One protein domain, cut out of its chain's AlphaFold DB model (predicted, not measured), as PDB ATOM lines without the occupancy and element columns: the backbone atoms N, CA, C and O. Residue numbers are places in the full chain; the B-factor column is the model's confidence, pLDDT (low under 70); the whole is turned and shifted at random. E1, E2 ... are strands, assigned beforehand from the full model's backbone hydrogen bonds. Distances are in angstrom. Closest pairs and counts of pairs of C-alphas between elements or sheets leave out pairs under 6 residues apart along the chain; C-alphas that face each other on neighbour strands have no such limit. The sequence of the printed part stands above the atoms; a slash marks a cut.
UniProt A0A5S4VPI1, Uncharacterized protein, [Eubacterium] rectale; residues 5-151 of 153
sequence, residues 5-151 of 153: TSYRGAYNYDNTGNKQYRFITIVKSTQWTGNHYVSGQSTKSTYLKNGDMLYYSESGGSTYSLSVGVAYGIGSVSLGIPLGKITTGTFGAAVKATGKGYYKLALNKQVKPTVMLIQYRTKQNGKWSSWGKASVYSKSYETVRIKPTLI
ATOM      1  N   THR A   5     171.374 162.365 124.699       48.53
ATOM      2  CA  THR A   5     170.090 162.840 124.198       48.53
ATOM      3  C   THR A   5     169.850 162.168 122.851       48.53
ATOM      4  O   THR A   5     170.495 162.507 121.863       48.53
ATOM      5  N   SER A   6     168.950 161.184 122.810       48.50
ATOM      6  CA  SER A   6     168.516 160.595 121.540       48.50
ATOM      7  C   SER A   6     167.266 161.317 121.047       48.50
ATOM      8  O   SER A   6     166.254 161.401 121.745       48.50
ATOM      9  N   TYR A   7     167.375 161.880 119.848       51.81
ATOM     10  CA  TYR A   7     166.286 162.531 119.135       51.81
ATOM     11  C   TYR A   7     165.459 161.460 118.425       51.81
ATOM     12  O   TYR A   7     165.970 160.764 117.552       51.81
ATOM     13  N   ARG A   8     164.187 161.304 118.807       49.41
ATOM     14  CA  ARG A   8     163.288 160.300 118.201       49.41
ATOM     15  C   ARG A   8     162.465 160.818 117.011       49.41
ATOM     16  O   ARG A   8     161.591 160.108 116.526       49.41
ATOM     17  N   GLY A   9     162.777 162.012 116.507       49.09
ATOM     18  CA  GLY A   9     162.127 162.600 115.334       49.09
ATOM     19  C   GLY A   9     161.303 163.844 115.658       49.09
ATOM     20  O   GLY A   9     160.943 164.088 116.810       49.09
ATOM     21  N   ALA A  10     161.014 164.623 114.615       51.78
ATOM     22  CA  ALA A  10     160.023 165.687 114.638       51.78
ATOM     23  C   ALA A  10     158.919 165.345 113.648       51.78
ATOM     24  O   ALA A  10     159.192 165.105 112.473       51.78
ATOM     25  N   TYR A  11     157.683 165.345 114.132       56.78
ATOM     26  CA  TYR A  11     156.498 165.143 113.309       56.78
ATOM     27  C   TYR A  11     155.781 166.480 113.166       56.78
ATOM     28  O   TYR A  11     155.581 167.188 114.159       56.78
ATOM     29  N   ASN A  12     155.446 166.833 111.925       56.66
ATOM     30  CA  ASN A  12     154.737 168.063 111.612       56.66
ATOM     31  C   ASN A  12     153.233 167.792 111.576       56.66
ATOM     32  O   ASN A  12     152.803 166.863 110.900       56.66
ATOM     33  N   TYR A  13     152.445 168.626 112.250       59.12
ATOM     34  CA  TYR A  13     150.990 168.638 112.101       59.12
ATOM     35  C   TYR A  13     150.559 170.029 111.629       59.12
ATOM     36  O   TYR A  13     150.860 171.025 112.298       59.12
ATOM     37  N   ASP A  14     149.894 170.107 110.475       54.94
ATOM     38  CA  ASP A  14     149.217 171.325 110.021       54.94
ATOM     39  C   ASP A  14     147.820 171.333 110.636       54.94
ATOM     40  O   ASP A  14     146.990 170.484 110.328       54.94
ATOM     41  N   ASN A  15     147.580 172.255 111.565       60.31
ATOM     42  CA  ASN A  15     146.305 172.319 112.295       60.31
ATOM     43  C   ASN A  15     145.355 173.371 111.694       60.31
ATOM     44  O   ASN A  15     144.159 173.352 111.951       60.31
ATOM     45  N   THR A  16     145.888 174.265 110.862       58.88
ATOM     46  CA  THR A  16     145.189 175.173 109.943       58.88
ATOM     47  C   THR A  16     146.207 175.535 108.861       58.88
ATOM     48  O   THR A  16     147.383 175.652 109.183       58.88
ATOM     49  N   GLY A  17     145.829 175.731 107.592       69.25
ATOM     50  CA  GLY A  17     146.789 175.898 106.475       69.25
ATOM     51  C   GLY A  17     147.843 177.021 106.608       69.25
ATOM     52  O   GLY A  17     148.747 177.117 105.779       69.25
ATOM     53  N   ASN A  18     147.755 177.853 107.655       84.69
ATOM     54  CA  ASN A  18     148.717 178.896 108.007       84.69
ATOM     55  C   ASN A  18     149.460 178.656 109.340       84.69
ATOM     56  O   ASN A  18     150.171 179.555 109.791       84.69
ATOM     57  N   LYS A  19     149.318 177.497 109.997       86.50
ATOM     58  CA  LYS A  19     149.991 177.178 111.265       86.50
ATOM     59  C   LYS A  19     150.431 175.717 111.327       86.50
ATOM     60  O   LYS A  19     149.610 174.806 111.414       86.50
ATOM     61  N   GLN A  20     151.742 175.544 111.457       86.19
ATOM     62  CA  GLN A  20     152.382 174.244 111.567       86.19
ATOM     63  C   GLN A  20     153.023 174.069 112.940       86.19
ATOM     64  O   GLN A  20     153.688 174.979 113.446       86.19
ATOM     65  N   TYR A  21     152.864 172.883 113.520       85.12
ATOM     66  CA  TYR A  21     153.506 172.482 114.769       85.12
ATOM     67  C   TYR A  21     154.579 171.432 114.508       85.12
ATOM     68  O   TYR A  21     154.401 170.593 113.631       85.12
ATOM     69  N   ARG A  22     155.651 171.450 115.305       86.44
ATOM     70  CA  ARG A  22     156.606 170.344 115.416       86.44
ATOM     71  C   ARG A  22     156.767 169.927 116.865       86.44
ATOM     72  O   ARG A  22     156.832 170.778 117.756       86.44
ATOM     73  N   PHE A  23     156.898 168.627 117.074       86.88
ATOM     74  CA  PHE A  23     157.232 168.045 118.367       86.88
ATOM     75  C   PHE A  23     158.693 167.615 118.385       86.88
ATOM     76  O   PHE A  23     159.214 167.166 117.372       86.88
ATOM     77  N   ILE A  24     159.360 167.771 119.524       87.44
ATOM     78  CA  ILE A  24     160.748 167.346 119.714       87.44
ATOM     79  C   ILE A  24     160.787 166.466 120.955       87.44
ATOM     80  O   ILE A  24     160.549 166.943 122.064       87.44
ATOM     81  N   THR A  25     161.091 165.186 120.771       90.25
ATOM     82  CA  THR A  25     161.215 164.232 121.877       90.25
ATOM     83  C   THR A  25     162.669 164.117 122.315       90.25
ATOM     84  O   THR A  25     163.540 163.745 121.529       90.25
ATOM     85  N   ILE A  26     162.911 164.406 123.589       89.31
ATOM     86  CA  ILE A  26     164.211 164.338 124.251       89.31
ATOM     87  C   ILE A  26     164.160 163.182 125.243       89.31
ATOM     88  O   ILE A  26     163.485 163.267 126.269       89.31
ATOM     89  N   VAL A  27     164.885 162.107 124.945       90.94
ATOM     90  CA  VAL A  27     165.069 160.985 125.871       90.94
ATOM     91  C   VAL A  27     166.402 161.158 126.583       90.94
ATOM     92  O   VAL A  27     167.437 161.290 125.931       90.94
ATOM     93  N   LYS A  28     166.371 161.159 127.913       89.94
ATOM     94  CA  LYS A  28     167.552 161.353 128.758       89.94
ATOM     95  C   LYS A  28     168.155 160.010 129.161       89.94
ATOM     96  O   LYS A  28     167.488 158.971 129.126       89.94
ATOM     97  N   SER A  29     169.422 160.032 129.569       91.50
ATOM     98  CA  SER A  29     170.040 158.883 130.231       91.50
ATOM     99  C   SER A  29     169.284 158.536 131.515       91.50
ATOM    100  O   SER A  29     168.611 159.382 132.107       91.50
ATOM    101  N   THR A  30     169.419 157.295 131.980       95.00
ATOM    102  CA  THR A  30     168.818 156.913 133.258       95.00
ATOM    103  C   THR A  30     169.403 157.731 134.403       95.00
ATOM    104  O   THR A  30     170.619 157.926 134.453       95.00
ATOM    105  N   GLN A  31     168.560 158.144 135.342       94.56
ATOM    106  CA  GLN A  31     168.949 158.888 136.534       94.56
ATOM    107  C   GLN A  31     168.409 158.196 137.782       94.56
ATOM    108  O   GLN A  31     167.299 157.661 137.776       94.56
ATOM    109  N   TRP A  32     169.211 158.196 138.841       95.31
ATOM    110  CA  TRP A  32     168.808 157.698 140.152       95.31
ATOM    111  C   TRP A  32     168.195 158.831 140.971       95.31
ATOM    112  O   TRP A  32     168.726 159.938 140.973       95.31
ATOM    113  N   THR A  33     167.121 158.548 141.707       94.44
ATOM    114  CA  THR A  33     166.542 159.513 142.654       94.44
ATOM    115  C   THR A  33     167.448 159.756 143.860       94.44
ATOM    116  O   THR A  33     167.315 160.777 144.523       94.44
ATOM    117  N   GLY A  34     168.347 158.817 144.168       94.25
ATOM    118  CA  GLY A  34     168.978 158.727 145.482       94.25
ATOM    119  C   GLY A  34     168.051 158.041 146.487       94.25
ATOM    120  O   GLY A  34     166.896 157.744 146.172       94.25
ATOM    121  N   ASN A  35     168.573 157.756 147.681       94.50
ATOM    122  CA  ASN A  35     167.803 157.139 148.758       94.50
ATOM    123  C   ASN A  35     166.873 158.170 149.406       94.50
ATOM    124  O   ASN A  35     167.349 159.109 150.039       94.50
ATOM    125  N   HIS A  36     165.565 157.943 149.312       93.94
ATOM    126  CA  HIS A  36     164.549 158.748 149.994       93.94
ATOM    127  C   HIS A  36     163.674 157.881 150.877       93.94
ATOM    128  O   HIS A  36     163.267 156.793 150.471       93.94
ATOM    129  N   TYR A  37     163.352 158.359 152.075       93.06
ATOM    130  CA  TYR A  37     162.437 157.640 152.951       93.06
ATOM    131  C   TYR A  37     161.035 157.602 152.346       93.06
ATOM    132  O   TYR A  37     160.459 158.633 152.000       93.06
ATOM    133  N   VAL A  38     160.488 156.394 152.234       92.00
ATOM    134  CA  VAL A  38     159.117 156.200 151.758       92.00
ATOM    135  C   VAL A  38     158.117 156.654 152.823       92.00
ATOM    136  O   VAL A  38     158.454 156.768 154.000       92.00
ATOM    137  N   SER A  39     156.877 156.921 152.429       90.12
ATOM    138  CA  SER A  39     155.821 157.306 153.375       90.12
ATOM    139  C   SER A  39     155.297 156.123 154.214       90.12
ATOM    140  O   SER A  39     155.628 154.965 153.953       90.12
ATOM    141  N   GLY A  40     154.470 156.404 155.232       86.25
ATOM    142  CA  GLY A  40     153.789 155.373 156.034       86.25
ATOM    143  C   GLY A  40     154.655 154.688 157.096       86.25
ATOM    144  O   GLY A  40     154.248 153.678 157.659       86.25
ATOM    145  N   GLN A  41     155.844 155.223 157.375       87.94
ATOM    146  CA  GLN A  41     156.729 154.748 158.443       87.94
ATOM    147  C   GLN A  41     156.593 155.647 159.669       87.94
ATOM    148  O   GLN A  41     156.306 156.839 159.537       87.94
ATOM    149  N   SER A  42     156.853 155.100 160.856       82.69
ATOM    150  CA  SER A  42     156.902 155.903 162.076       82.69
ATOM    151  C   SER A  42     158.031 156.943 162.006       82.69
ATOM    152  O   SER A  42     159.083 156.731 161.393       82.69
ATOM    153  N   THR A  43     157.846 158.077 162.686       80.06
ATOM    154  CA  THR A  43     158.900 159.092 162.838       80.06
ATOM    155  C   THR A  43     160.110 158.544 163.597       80.06
ATOM    156  O   THR A  43     161.241 158.896 163.270       80.06
ATOM    157  N   LYS A  44     159.868 157.638 164.555       81.75
ATOM    158  CA  LYS A  44     160.879 156.994 165.409       81.75
ATOM    159  C   LYS A  44     161.550 155.763 164.788       81.75
ATOM    160  O   LYS A  44     162.392 155.162 165.447       81.75
ATOM    161  N   SER A  45     161.243 155.420 163.535       88.25
ATOM    162  CA  SER A  45     161.766 154.221 162.857       88.25
ATOM    163  C   SER A  45     161.256 152.914 163.484       88.25
ATOM    164  O   SER A  45     160.591 152.923 164.522       88.25
ATOM    165  N   THR A  46     161.527 151.774 162.847       92.12
ATOM    166  CA  THR A  46     161.041 150.465 163.312       92.12
ATOM    167  C   THR A  46     162.191 149.637 163.864       92.12
ATOM    168  O   THR A  46     163.204 149.463 163.187       92.12
ATOM    169  N   TYR A  47     162.045 149.123 165.087       94.38
ATOM    170  CA  TYR A  47     163.004 148.173 165.644       94.38
ATOM    171  C   TYR A  47     162.838 146.811 164.971       94.38
ATOM    172  O   TYR A  47     161.741 146.258 164.965       94.38
ATOM    173  N   LEU A  48     163.927 146.278 164.424       94.50
ATOM    174  CA  LEU A  48     163.973 145.007 163.709       94.50
ATOM    175  C   LEU A  48     165.122 144.154 164.250       94.50
ATOM    176  O   LEU A  48     166.208 144.662 164.547       94.50
ATOM    177  N   LYS A  49     164.892 142.848 164.359       96.50
ATOM    178  CA  LYS A  49     165.912 141.818 164.573       96.50
ATOM    179  C   LYS A  49     166.482 141.367 163.227       96.50
ATOM    180  O   LYS A  49     165.905 141.614 162.170       96.50
ATOM    181  N   ASN A  50     167.625 140.680 163.262       94.69
ATOM    182  CA  ASN A  50     168.141 140.018 162.065       94.69
ATOM    183  C   ASN A  50     167.104 139.009 161.565       94.69
ATOM    184  O   ASN A  50     166.703 138.137 162.332       94.69
ATOM    185  N   GLY A  51     166.686 139.115 160.308       91.44
ATOM    186  CA  GLY A  51     165.591 138.288 159.806       91.44
ATOM    187  C   GLY A  51     164.312 139.052 159.507       91.44
ATOM    188  O   GLY A  51     163.649 138.722 158.525       91.44
ATOM    189  N   ASP A  52     164.007 140.067 160.316       92.81
ATOM    190  CA  ASP A  52     162.753 140.808 160.224       92.81
ATOM    191  C   ASP A  52     162.699 141.625 158.929       92.81
ATOM    192  O   ASP A  52     163.729 142.010 158.363       92.81
ATOM    193  N   MET A  53     161.486 141.889 158.445       91.25
ATOM    194  CA  MET A  53     161.265 142.513 157.143       91.25
ATOM    195  C   MET A  53     160.285 143.676 157.233       91.25
ATOM    196  O   MET A  53     159.305 143.619 157.975       91.25
ATOM    197  N   LEU A  54     160.520 144.701 156.413       91.31
ATOM    198  CA  LEU A  54     159.502 145.691 156.059       91.31
ATOM    199  C   LEU A  54     159.084 145.483 154.607       91.31
ATOM    200  O   LEU A  54     159.915 145.158 153.756       91.31
ATOM    201  N   TYR A  55     157.802 145.697 154.326       90.62
ATOM    202  CA  TYR A  55     157.234 145.511 152.995       90.62
ATOM    203  C   TYR A  55     157.051 146.853 152.294       90.62
ATOM    204  O   TYR A  55     156.432 147.782 152.820       90.62
ATOM    205  N   TYR A  56     157.602 146.936 151.087       91.44
ATOM    206  CA  TYR A  56     157.535 148.097 150.213       91.44
ATOM    207  C   TYR A  56     156.428 147.947 149.163       91.44
ATOM    208  O   TYR A  56     156.431 146.972 148.413       91.44
ATOM    209  N   SER A  57     155.549 148.944 149.038       89.81
ATOM    210  CA  SER A  57     154.613 149.065 147.913       89.81
ATOM    211  C   SER A  57     154.951 150.281 147.055       89.81
ATOM    212  O   SER A  57     155.119 151.385 147.574       89.81
ATOM    213  N   GLU A  58     154.987 150.094 145.731       87.12
ATOM    214  CA  GLU A  58     155.151 151.194 144.770       87.12
ATOM    215  C   GLU A  58     153.938 152.132 144.700       87.12
ATOM    216  O   GLU A  58     154.064 153.244 144.189       87.12
ATOM    217  N   SER A  59     152.777 151.699 145.204       82.56
ATOM    218  CA  SER A  59     151.522 152.440 145.088       82.56
ATOM    219  C   SER A  59     151.347 153.486 146.192       82.56
ATOM    220  O   SER A  59     151.433 153.191 147.389       82.56
ATOM    221  N   GLY A  60     151.026 154.713 145.774       79.31
ATOM    222  CA  GLY A  60     150.775 155.857 146.646       79.31
ATOM    223  C   GLY A  60     152.040 156.463 147.257       79.31
ATOM    224  O   GLY A  60     153.156 156.250 146.791       79.31
ATOM    225  N   GLY A  61     151.851 157.238 148.322       84.62
ATOM    226  CA  GLY A  61     152.939 157.849 149.078       84.62
ATOM    227  C   GLY A  61     153.479 159.158 148.509       84.62
ATOM    228  O   GLY A  61     152.880 159.783 147.636       84.62
ATOM    229  N   SER A  62     154.598 159.610 149.075       88.88
ATOM    230  CA  SER A  62     155.217 160.883 148.711       88.88
ATOM    231  C   SER A  62     155.874 160.820 147.334       88.88
ATOM    232  O   SER A  62     156.226 159.757 146.818       88.88
ATOM    233  N   THR A  63     156.047 161.992 146.734       93.00
ATOM    234  CA  THR A  63     156.673 162.151 145.424       93.00
ATOM    235  C   THR A  63     157.992 162.899 145.580       93.00
ATOM    236  O   THR A  63     158.033 163.955 146.207       93.00
ATOM    237  N   TYR A  64     159.064 162.366 144.997       93.62
ATOM    238  CA  TYR A  64     160.340 163.060 144.850       93.62
ATOM    239  C   TYR A  64     160.353 163.881 143.558       93.62
ATOM    240  O   TYR A  64     159.987 163.380 142.498       93.62
ATOM    241  N   SER A  65     160.789 165.136 143.641       95.31
ATOM    242  CA  SER A  65     160.931 166.026 142.485       95.31
ATOM    243  C   SER A  65     162.317 165.850 141.861       95.31
ATOM    244  O   SER A  65     163.304 166.371 142.378       95.31
ATOM    245  N   LEU A  66     162.399 165.113 140.751       95.31
ATOM    246  CA  LEU A  66     163.630 164.951 139.981       95.31
ATOM    247  C   LEU A  66     163.761 166.088 138.962       95.31
ATOM    248  O   LEU A  66     162.923 166.214 138.069       95.31
ATOM    249  N   SER A  67     164.821 166.892 139.073       95.19
ATOM    250  CA  SER A  67     165.138 167.945 138.102       95.19
ATOM    251  C   SER A  67     166.032 167.416 136.983       95.19
ATOM    252  O   SER A  67     167.068 166.807 137.243       95.19
ATOM    253  N   VAL A  68     165.641 167.668 135.734       92.81
ATOM    254  CA  VAL A  68     166.346 167.185 134.545       92.81
ATOM    255  C   VAL A  68     166.614 168.335 133.587       92.81
ATOM    256  O   VAL A  68     165.696 169.072 133.224       92.81
ATOM    257  N   GLY A  69     167.869 168.477 133.157       91.12
ATOM    258  CA  GLY A  69     168.284 169.493 132.191       91.12
ATOM    259  C   GLY A  69     167.727 169.238 130.787       91.12
ATOM    260  O   GLY A  69     167.791 168.115 130.270       91.12
ATOM    261  N   VAL A  70     167.207 170.293 130.162       90.19
ATOM    262  CA  VAL A  70     166.567 170.274 128.843       90.19
ATOM    263  C   VAL A  70     167.119 171.413 127.983       90.19
ATOM    264  O   VAL A  70     167.158 172.570 128.399       90.19
ATOM    265  N   ALA A  71     167.534 171.076 126.759       87.00
ATOM    266  CA  ALA A  71     168.053 172.021 125.771       87.00
ATOM    267  C   ALA A  71     166.947 172.941 125.196       87.00
ATOM    268  O   ALA A  71     165.854 173.040 125.748       87.00
ATOM    269  N   TYR A  72     167.219 173.624 124.077       86.31
ATOM    270  CA  TYR A  72     166.273 174.531 123.395       86.31
ATOM    271  C   TYR A  72     165.820 175.737 124.237       86.31
ATOM    272  O   TYR A  72     164.717 176.251 124.056       86.31
ATOM    273  N   GLY A  73     166.677 176.197 125.157       87.50
ATOM    274  CA  GLY A  73     166.385 177.337 126.030       87.50
ATOM    275  C   GLY A  73     165.365 177.041 127.135       87.50
ATOM    276  O   GLY A  73     164.870 177.978 127.750       87.50
ATOM    277  N   ILE A  74     165.046 175.763 127.387       92.12
ATOM    278  CA  ILE A  74     164.118 175.342 128.450       92.12
ATOM    279  C   ILE A  74     164.784 175.385 129.834       92.12
ATOM    280  O   ILE A  74     164.128 175.702 130.823       92.12
ATOM    281  N   GLY A  75     166.077 175.056 129.924       91.19
ATOM    282  CA  GLY A  75     166.811 175.001 131.189       91.19
ATOM    283  C   GLY A  75     166.614 173.658 131.887       91.19
ATOM    284  O   GLY A  75     167.345 172.710 131.612       91.19
ATOM    285  N   SER A  76     165.624 173.551 132.775       92.50
ATOM    286  CA  SER A  76     165.339 172.313 133.512       92.50
ATOM    287  C   SER A  76     163.850 172.073 133.707       92.50
ATOM    288  O   SER A  76     163.076 173.015 133.866       92.50
ATOM    289  N   VAL A  77     163.454 170.804 133.775       93.69
ATOM    290  CA  VAL A  77     162.091 170.399 134.121       93.69
ATOM    291  C   VAL A  77     162.094 169.489 135.341       93.69
ATOM    292  O   VAL A  77     162.942 168.613 135.466       93.69
ATOM    293  N   SER A  78     161.109 169.674 136.217       95.94
ATOM    294  CA  SER A  78     160.838 168.747 137.317       95.94
ATOM    295  C   SER A  78     159.868 167.638 136.887       95.94
ATOM    296  O   SER A  78     158.880 167.910 136.185       95.94
ATOM    297  N   LEU A  79     160.175 166.411 137.318       94.94
ATOM    298  CA  LEU A  79     159.366 165.195 137.232       94.94
ATOM    299  C   LEU A  79     159.024 164.711 138.642       94.94
ATOM    300  O   LEU A  79     159.915 164.524 139.470       94.94
ATOM    301  N   GLY A  80     157.743 164.453 138.893       94.69
ATOM    302  CA  GLY A  80     157.299 163.818 140.127       94.69
ATOM    303  C   GLY A  80     157.479 162.303 140.061       94.69
ATOM    304  O   GLY A  80     156.784 161.636 139.297       94.69
ATOM    305  N   ILE A  81     158.393 161.763 140.866       94.38
ATOM    306  CA  ILE A  81     158.652 160.328 140.999       94.38
ATOM    307  C   ILE A  81     158.006 159.810 142.295       94.38
ATOM    308  O   ILE A  81     158.509 160.116 143.380       94.38
ATOM    309  N   PRO A  82     156.917 159.024 142.233       92.88
ATOM    310  CA  PRO A  82     156.307 158.409 143.402       92.88
ATOM    311  C   PRO A  82     157.292 157.458 144.072       92.88
ATOM    312  O   PRO A  82     157.830 156.537 143.445       92.88
ATOM    313  N   LEU A  83     157.518 157.682 145.360       90.75
ATOM    314  CA  LEU A  83     158.407 156.870 146.175       90.75
ATOM    315  C   LEU A  83     157.689 155.671 146.796       90.75
ATOM    316  O   LEU A  83     158.355 154.790 147.320       90.75
ATOM    317  N   GLY A  84     156.362 155.578 146.729       90.19
ATOM    318  CA  GLY A  84     155.635 154.494 147.379       90.19
ATOM    319  C   GLY A  84     155.535 154.665 148.899       90.19
ATOM    320  O   GLY A  84     155.758 155.743 149.474       90.19
ATOM    321  N   LYS A  85     155.184 153.573 149.576       90.75
ATOM    322  CA  LYS A  85     154.959 153.546 151.026       90.75
ATOM    323  C   LYS A  85     155.311 152.202 151.650       90.75
ATOM    324  O   LYS A  85     155.384 151.186 150.956       90.75
ATOM    325  N   ILE A  86     155.480 152.197 152.971       89.12
ATOM    326  CA  ILE A  86     155.363 150.962 153.751       89.12
ATOM    327  C   ILE A  86     153.913 150.484 153.692       89.12
ATOM    328  O   ILE A  86     152.977 151.282 153.789       89.12
ATOM    329  N   THR A  87     153.738 149.175 153.543       85.50
ATOM    330  CA  THR A  87     152.432 148.523 153.614       85.50
ATOM    331  C   THR A  87     152.435 147.401 154.645       85.50
ATOM    332  O   THR A  87     153.447 146.738 154.871       85.50
ATOM    333  N   THR A  88     151.285 147.192 155.274       69.75
ATOM    334  CA  THR A  88     151.026 146.080 156.188       69.75
ATOM    335  C   THR A  88     150.316 144.980 155.398       69.75
ATOM    336  O   THR A  88     149.092 144.973 155.303       69.75
ATOM    337  N   GLY A  89     151.074 144.096 154.747       62.00
ATOM    338  CA  GLY A  89     150.528 142.959 153.999       62.00
ATOM    339  C   GLY A  89     151.538 142.319 153.043       62.00
ATOM    340  O   GLY A  89     152.575 142.905 152.747       62.00
ATOM    341  N   THR A  90     151.213 141.129 152.531       56.03
ATOM    342  CA  THR A  90     152.053 140.293 151.644       56.03
ATOM    343  C   THR A  90     152.310 140.897 150.255       56.03
ATOM    344  O   THR A  90     153.050 140.331 149.455       56.03
ATOM    345  N   PHE A  91     151.690 142.034 149.935       62.59
ATOM    346  CA  PHE A  91     151.772 142.673 148.624       62.59
ATOM    347  C   PHE A  91     152.868 143.740 148.616       62.59
ATOM    348  O   PHE A  91     152.628 144.899 148.953       62.59
ATOM    349  N   GLY A  92     154.084 143.349 148.240       72.12
ATOM    350  CA  GLY A  92     155.211 144.269 148.133       72.12
ATOM    351  C   GLY A  92     156.567 143.574 148.114       72.12
ATOM    352  O   GLY A  92     156.668 142.370 148.329       72.12
ATOM    353  N   ALA A  93     157.632 144.344 147.884       84.56
ATOM    354  CA  ALA A  93     158.992 143.833 148.021       84.56
ATOM    355  C   ALA A  93     159.368 143.771 149.509       84.56
ATOM    356  O   ALA A  93     159.388 144.800 150.189       84.56
ATOM    357  N   ALA A  94     159.662 142.571 150.010       88.75
ATOM    358  CA  ALA A  94     160.152 142.377 151.368       88.75
ATOM    359  C   ALA A  94     161.630 142.777 151.455       88.75
ATOM    360  O   ALA A  94     162.469 142.255 150.719       88.75
ATOM    361  N   VAL A  95     161.959 143.695 152.361       91.94
ATOM    362  CA  VAL A  95     163.338 144.129 152.606       91.94
ATOM    363  C   VAL A  95     163.755 143.688 153.995       91.94
ATOM    364  O   VAL A  95     163.146 144.087 154.986       91.94
ATOM    365  N   LYS A  96     164.786 142.848 154.048       93.44
ATOM    366  CA  LYS A  96     165.234 142.148 155.251       93.44
ATOM    367  C   LYS A  96     166.289 142.944 156.018       93.44
ATOM    368  O   LYS A  96     167.229 143.464 155.418       93.44
ATOM    369  N   ALA A  97     166.160 143.004 157.339       94.56
ATOM    370  CA  ALA A  97     167.174 143.562 158.224       94.56
ATOM    371  C   ALA A  97     168.345 142.580 158.385       94.56
ATOM    372  O   ALA A  97     168.141 141.384 158.599       94.56
ATOM    373  N   THR A  98     169.574 143.096 158.317       92.94
ATOM    374  CA  THR A  98     170.821 142.313 158.429       92.94
ATOM    375  C   THR A  98     171.331 142.179 159.866       92.94
ATOM    376  O   THR A  98     172.305 141.479 160.129       92.94
ATOM    377  N   GLY A  99     170.697 142.860 160.818       94.19
ATOM    378  CA  GLY A  99     171.118 142.897 162.212       94.19
ATOM    379  C   GLY A  99     170.091 143.599 163.087       94.19
ATOM    380  O   GLY A  99     169.168 144.234 162.580       94.19
ATOM    381  N   LYS A 100     170.268 143.527 164.409       95.62
ATOM    382  CA  LYS A 100     169.381 144.217 165.353       95.62
ATOM    383  C   LYS A 100     169.560 145.742 165.305       95.62
ATOM    384  O   LYS A 100     170.695 146.234 165.281       95.62
ATOM    385  N   GLY A 101     168.457 146.487 165.326       95.19
ATOM    386  CA  GLY A 101     168.476 147.950 165.415       95.19
ATOM    387  C   GLY A 101     167.198 148.620 164.925       95.19
ATOM    388  O   GLY A 101     166.253 147.952 164.519       95.19
ATOM    389  N   TYR A 102     167.191 149.951 164.962       95.38
ATOM    390  CA  TYR A 102     166.131 150.765 164.377       95.38
ATOM    391  C   TYR A 102     166.428 151.028 162.903       95.38
ATOM    392  O   TYR A 102     167.539 151.425 162.555       95.38
ATOM    393  N   TYR A 103     165.439 150.813 162.042       95.12
ATOM    394  CA  TYR A 103     165.573 150.984 160.599       95.12
ATOM    395  C   TYR A 103     164.462 151.851 160.023       95.12
ATOM    396  O   TYR A 103     163.316 151.812 160.480       95.12
ATOM    397  N   LYS A 104     164.803 152.569 158.953       93.88
ATOM    398  CA  LYS A 104     163.845 153.189 158.036       93.88
ATOM    399  C   LYS A 104     164.038 152.627 156.641       93.88
ATOM    400  O   LYS A 104     165.163 152.442 156.181       93.88
ATOM    401  N   LEU A 105     162.934 152.383 155.957       93.19
ATOM    402  CA  LEU A 105     162.918 151.970 154.569       93.19
ATOM    403  C   LEU A 105     163.152 153.190 153.671       93.19
ATOM    404  O   LEU A 105     162.367 154.137 153.651       93.19
ATOM    405  N   ALA A 106     164.236 153.172 152.915       94.00
ATOM    406  CA  ALA A 106     164.493 154.133 151.860       94.00
ATOM    407  C   ALA A 106     164.326 153.473 150.495       94.00
ATOM    408  O   ALA A 106     164.473 152.260 150.343       94.00
ATOM    409  N   LEU A 107     164.040 154.289 149.493       94.69
ATOM    410  CA  LEU A 107     163.934 153.860 148.118       94.69
ATOM    411  C   LEU A 107     164.850 154.681 147.231       94.69
ATOM    412  O   LEU A 107     164.858 155.908 147.307       94.69
ATOM    413  N   ASN A 108     165.539 153.982 146.336       95.25
ATOM    414  CA  ASN A 108     166.223 154.574 145.202       95.25
ATOM    415  C   ASN A 108     165.624 154.023 143.903       95.25
ATOM    416  O   ASN A 108     165.707 152.817 143.647       95.25
ATOM    417  N   LYS A 109     164.994 154.885 143.099       94.44
ATOM    418  CA  LYS A 109     164.462 154.519 141.780       94.44
ATOM    419  C   LYS A 109     165.423 154.983 140.694       94.44
ATOM    420  O   LYS A 109     165.893 156.117 140.714       94.44
ATOM    421  N   GLN A 110     165.687 154.111 139.732       96.31
ATOM    422  CA  GLN A 110     166.318 154.472 138.472       96.31
ATOM    423  C   GLN A 110     165.215 154.720 137.456       96.31
ATOM    424  O   GLN A 110     164.447 153.810 137.140       96.31
ATOM    425  N   VAL A 111     165.147 155.939 136.939       96.19
ATOM    426  CA  VAL A 111     164.146 156.337 135.953       96.19
ATOM    427  C   VAL A 111     164.812 156.787 134.664       96.19
ATOM    428  O   VAL A 111     165.953 157.250 134.678       96.19
ATOM    429  N   LYS A 112     164.104 156.662 133.545       96.44
ATOM    430  CA  LYS A 112     164.516 157.163 132.234       96.44
ATOM    431  C   LYS A 112     163.569 158.283 131.793       96.44
ATOM    432  O   LYS A 112     162.487 157.993 131.283       96.44
ATOM    433  N   PRO A 113     163.934 159.556 132.021       96.06
ATOM    434  CA  PRO A 113     163.099 160.692 131.654       96.06
ATOM    435  C   PRO A 113     162.907 160.840 130.144       96.06
ATOM    436  O   PRO A 113     163.855 160.701 129.367       96.06
ATOM    437  N   THR A 114     161.695 161.216 129.748       95.12
ATOM    438  CA  THR A 114     161.360 161.678 128.400       95.12
ATOM    439  C   THR A 114     160.642 163.018 128.496       95.12
ATOM    440  O   THR A 114     159.661 163.170 129.222       95.12
ATOM    441  N   VAL A 115     161.133 164.008 127.759       94.50
ATOM    442  CA  VAL A 115     160.530 165.340 127.681       94.50
ATOM    443  C   VAL A 115     160.132 165.593 126.240       94.50
ATOM    444  O   VAL A 115     160.957 165.460 125.337       94.50
ATOM    445  N   MET A 116     158.873 165.956 126.019       93.88
ATOM    446  CA  MET A 116     158.389 166.362 124.709       93.88
ATOM    447  C   MET A 116     158.222 167.872 124.684       93.88
ATOM    448  O   MET A 116     157.525 168.446 125.523       93.88
ATOM    449  N   LEU A 117     158.872 168.512 123.721       92.88
ATOM    450  CA  LEU A 117     158.730 169.934 123.449       92.88
ATOM    451  C   LEU A 117     157.817 170.149 122.247       92.88
ATOM    452  O   LEU A 117     157.733 169.291 121.368       92.88
ATOM    453  N   ILE A 118     157.185 171.315 122.192       92.19
ATOM    454  CA  ILE A 118     156.413 171.779 121.043       92.19
ATOM    455  C   ILE A 118     156.944 173.129 120.563       92.19
ATOM    456  O   ILE A 118     157.313 173.996 121.354       92.19
ATOM    457  N   GLN A 119     156.985 173.298 119.247       91.56
ATOM    458  CA  GLN A 119     157.205 174.576 118.576       91.56
ATOM    459  C   GLN A 119     156.140 174.760 117.508       91.56
ATOM    460  O   GLN A 119     155.621 173.786 116.965       91.56
ATOM    461  N   TYR A 120     155.847 176.010 117.173       88.88
ATOM    462  CA  TYR A 120     154.993 176.327 116.039       88.88
ATOM    463  C   TYR A 120     155.628 177.397 115.159       88.88
ATOM    464  O   TYR A 120     156.495 178.157 115.599       88.88
ATOM    465  N   ARG A 121     155.190 177.437 113.907       89.88
ATOM    466  CA  ARG A 121     155.472 178.502 112.946       89.88
ATOM    467  C   ARG A 121     154.206 178.835 112.174       89.88
ATOM    468  O   ARG A 121     153.289 178.014 112.106       89.88
ATOM    469  N   THR A 122     154.154 180.027 111.604       91.75
ATOM    470  CA  THR A 122     152.997 180.493 110.837       91.75
ATOM    471  C   THR A 122     153.381 180.803 109.399       91.75
ATOM    472  O   THR A 122     154.550 181.045 109.091       91.75
ATOM    473  N   LYS A 123     152.399 180.749 108.501       91.50
ATOM    474  CA  LYS A 123     152.548 181.124 107.097       91.50
ATOM    475  C   LYS A 123     151.977 182.520 106.894       91.50
ATOM    476  O   LYS A 123     150.829 182.772 107.251       91.50
ATOM    477  N   GLN A 124     152.767 183.414 106.313       88.69
ATOM    478  CA  GLN A 124     152.347 184.754 105.905       88.69
ATOM    479  C   GLN A 124     152.766 184.967 104.452       88.69
ATOM    480  O   GLN A 124     153.906 184.686 104.087       88.69
ATOM    481  N   ASN A 125     151.838 185.416 103.601       89.19
ATOM    482  CA  ASN A 125     152.078 185.657 102.170       89.19
ATOM    483  C   ASN A 125     152.748 184.470 101.455       89.19
ATOM    484  O   ASN A 125     153.718 184.623 100.715       89.19
ATOM    485  N   GLY A 126     152.281 183.254 101.744       86.38
ATOM    486  CA  GLY A 126     152.828 182.035 101.150       86.38
ATOM    487  C   GLY A 126     154.157 181.549 101.751       86.38
ATOM    488  O   GLY A 126     154.570 180.432 101.440       86.38
ATOM    489  N   LYS A 127     154.801 182.314 102.643       90.25
ATOM    490  CA  LYS A 127     156.109 181.996 103.238       90.25
ATOM    491  C   LYS A 127     155.975 181.595 104.704       90.25
ATOM    492  O   LYS A 127     155.246 182.220 105.469       90.25
ATOM    493  N   TRP A 128     156.690 180.548 105.101       90.12
ATOM    494  CA  TRP A 128     156.751 180.112 106.496       90.12
ATOM    495  C   TRP A 128     157.713 180.982 107.306       90.12
ATOM    496  O   TRP A 128     158.822 181.262 106.852       90.12
ATOM    497  N   SER A 129     157.321 181.345 108.526       92.81
ATOM    498  CA  SER A 129     158.221 181.949 109.506       92.81
ATOM    499  C   SER A 129     159.270 180.944 109.999       92.81
ATOM    500  O   SER A 129     159.121 179.721 109.867       92.81
ATOM    501  N   SER A 130     160.304 181.456 110.666       91.81
ATOM    502  CA  SER A 130     161.151 180.639 111.538       91.81
ATOM    503  C   SER A 130     160.311 179.952 112.619       91.81
ATOM    504  O   SER A 130     159.231 180.422 112.992       91.81
ATOM    505  N   TRP A 131     160.817 178.834 113.135       88.94
ATOM    506  CA  TRP A 131     160.211 178.167 114.283       88.94
ATOM    507  C   TRP A 131     160.259 179.069 115.516       88.94
ATOM    508  O   TRP A 131     161.310 179.618 115.843       88.94
ATOM    509  N   GLY A 132     159.126 179.188 116.209       91.75
ATOM    510  CA  GLY A 132     159.044 179.891 117.485       91.75
ATOM    511  C   GLY A 132     159.852 179.205 118.590       91.75
ATOM    512  O   GLY A 132     160.417 178.125 118.402       91.75
ATOM    513  N   LYS A 133     159.894 179.818 119.777       93.25
ATOM    514  CA  LYS A 133     160.556 179.229 120.952       93.25
ATOM    515  C   LYS A 133     159.905 177.897 121.335       93.25
ATOM    516  O   LYS A 133     158.694 177.735 121.206       93.25
ATOM    517  N   ALA A 134     160.723 176.950 121.789       91.94
ATOM    518  CA  ALA A 134     160.224 175.687 122.310       91.94
ATOM    519  C   ALA A 134     159.551 175.894 123.667       91.94
ATOM    520  O   ALA A 134     160.005 176.702 124.475       91.94
ATOM    521  N   SER A 135     158.500 175.127 123.924       94.88
ATOM    522  CA  SER A 135     157.889 174.995 125.244       94.88
ATOM    523  C   SER A 135     157.691 173.524 125.584       94.88
ATOM    524  O   SER A 135     157.642 172.664 124.702       94.88
ATOM    525  N   VAL A 136     157.612 173.214 126.879       95.81
ATOM    526  CA  VAL A 136     157.342 171.849 127.339       95.81
ATOM    527  C   VAL A 136     155.893 171.505 127.026       95.81
ATOM    528  O   VAL A 136     154.982 172.171 127.507       95.81
ATOM    529  N   TYR A 137     155.696 170.454 126.241       94.50
ATOM    530  CA  TYR A 137     154.380 169.913 125.936       94.50
ATOM    531  C   TYR A 137     153.998 168.806 126.917       94.50
ATOM    532  O   TYR A 137     152.922 168.834 127.503       94.50
ATOM    533  N   SER A 138     154.898 167.845 127.140       95.50
ATOM    534  CA  SER A 138     154.684 166.782 128.119       95.50
ATOM    535  C   SER A 138     155.993 166.287 128.721       95.50
ATOM    536  O   SER A 138     157.088 166.508 128.194       95.50
ATOM    537  N   LYS A 139     155.871 165.632 129.874       95.62
ATOM    538  CA  LYS A 139     156.977 165.019 130.603       95.62
ATOM    539  C   LYS A 139     156.525 163.640 131.054       95.62
ATOM    540  O   LYS A 139     155.430 163.503 131.596       95.62
ATOM    541  N   SER A 140     157.366 162.642 130.861       96.19
ATOM    542  CA  SER A 140     157.133 161.287 131.334       96.19
ATOM    543  C   SER A 140     158.453 160.647 131.736       96.19
ATOM    544  O   SER A 140     159.535 161.205 131.543       96.19
ATOM    545  N   TYR A 141     158.371 159.474 132.340       95.69
ATOM    546  CA  TYR A 141     159.533 158.656 132.618       95.69
ATOM    547  C   TYR A 141     159.125 157.190 132.624       95.69
ATOM    548  O   TYR A 141     157.966 156.848 132.849       95.69
ATOM    549  N   GLU A 142     160.109 156.335 132.404       95.81
ATOM    550  CA  GLU A 142     160.004 154.899 132.617       95.81
ATOM    551  C   GLU A 142     160.771 154.536 133.891       95.81
ATOM    552  O   GLU A 142     161.903 154.993 134.079       95.81
ATOM    553  N   THR A 143     160.180 153.730 134.772       94.94
ATOM    554  CA  THR A 143     160.911 153.140 135.900       94.94
ATOM    555  C   THR A 143     161.701 151.941 135.390       94.94
ATOM    556  O   THR A 143     161.120 150.937 135.004       94.94
ATOM    557  N   VAL A 144     163.028 152.040 135.414       96.12
ATOM    558  CA  VAL A 144     163.931 150.978 134.944       96.12
ATOM    559  C   VAL A 144     164.239 149.989 136.064       96.12
ATOM    560  O   VAL A 144     164.344 148.785 135.844       96.12
ATOM    561  N   ARG A 145     164.439 150.501 137.282       94.06
ATOM    562  CA  ARG A 145     164.784 149.686 138.448       94.06
ATOM    563  C   ARG A 145     164.341 150.366 139.734       94.06
ATOM    564  O   ARG A 145     164.458 151.581 139.872       94.06
ATOM    565  N   ILE A 146     163.935 149.560 140.707       93.00
ATOM    566  CA  ILE A 146     163.695 149.986 142.084       93.00
ATOM    567  C   ILE A 146     164.673 149.288 143.033       93.00
ATOM    568  O   ILE A 146     165.030 148.128 142.830       93.00
ATOM    569  N   LYS A 147     165.138 150.003 144.058       94.06
ATOM    570  CA  LYS A 147     166.013 149.468 145.110       94.06
ATOM    571  C   LYS A 147     165.512 149.905 146.488       94.06
ATOM    572  O   LYS A 147     165.988 150.916 147.012       94.06
ATOM    573  N   PRO A 148     164.529 149.200 147.064       93.44
ATOM    574  CA  PRO A 148     164.124 149.442 148.439       93.44
ATOM    575  C   PRO A 148     165.212 148.896 149.382       93.44
ATOM    576  O   PRO A 148     165.746 147.811 149.167       93.44
ATOM    577  N   THR A 149     165.599 149.677 150.387       94.06
ATOM    578  CA  THR A 149     166.734 149.385 151.276       94.06
ATOM    579  C   THR A 149     166.401 149.802 152.702       94.06
ATOM    580  O   THR A 149     165.854 150.880 152.920       94.06
ATOM    581  N   LEU A 150     166.756 148.979 153.687       94.94
ATOM    582  CA  LEU A 150     166.683 149.375 155.091       94.94
ATOM    583  C   LEU A 150     167.946 150.141 155.486       94.94
ATOM    584  O   LEU A 150     169.054 149.624 155.375       94.94
ATOM    585  N   ILE A 151     167.767 151.364 155.977       94.50
ATOM    586  CA  ILE A 151     168.835 152.203 156.514       94.50
ATOM    587  C   ILE A 151     168.756 152.140 158.034       94.50
ATOM    588  O   ILE A 151     167.761 152.576 158.623       94.50
TER     589      ILE A 151
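Overview. This is residues 5 to 151 of the 153 residues of an uncharacterized protein of [Eubacterium] rectale (UniProt A0A5S4VPI1). This is a long, twisted rod of strands built along one very long strand, E7, with E8 beside it and E2 and E3 towards opposite ends of its other side. A second sheet, the E4 and E5 hairpin with short E6, covers part of E7 and E8. You have 147 printed residues with eight named strands, E1 to E8 in order, and no named helix: all strand. One sheet is branched, the other runs E5 E4 E6, and both are antiparallel. The whole is only just loose, close to extended, with a radius of gyration of the C-alphas of 22.0 A and spans of 77 by 24 by 23 A.

Along the chain. Find C-alpha 12 at (154.737, 168.063, 111.612), where E1 begins, running to 16; E2 is 19 to 27, E3 46 to 48. E4, 53 to 70, spans 40.0 A and bends at residue 60; E5, 75 to 87, spans 37.6 A; E6 is 93 to 96. E7, 101 to 124, spans 71.8 A; E8, 135 to 151, spans 40.2 A, ending at (168.835, 152.203, 156.514).

Arrangement. Start at E7, in a hairpin with E8: N 106 and O 149 are 2.8 A apart. On its other side look for E2, with N 22 and O 119 at 2.9 A, and E3, with N 48 and O 101 at 2.9 A. E1 and E2 form a hairpin, with N 21 and O 13 at 3.0 A. In the second sheet, N 66 of E4 and O 79 of E5 are 2.9 A apart, N 56 of E4 and O 93 of E6 2.9 A. The closest C-alphas of E6 and E8, Val 95 and Thr 149, are 6.4 A apart.

Size, cuts and confidence. The C-alphas farthest apart, Lys 100 and Asn 125, are 77.5 A apart. The printed part has no cut; E2 to E3 is a long link. Look for pLDDT under 70 at residues 5 to 17 and 88 to 91.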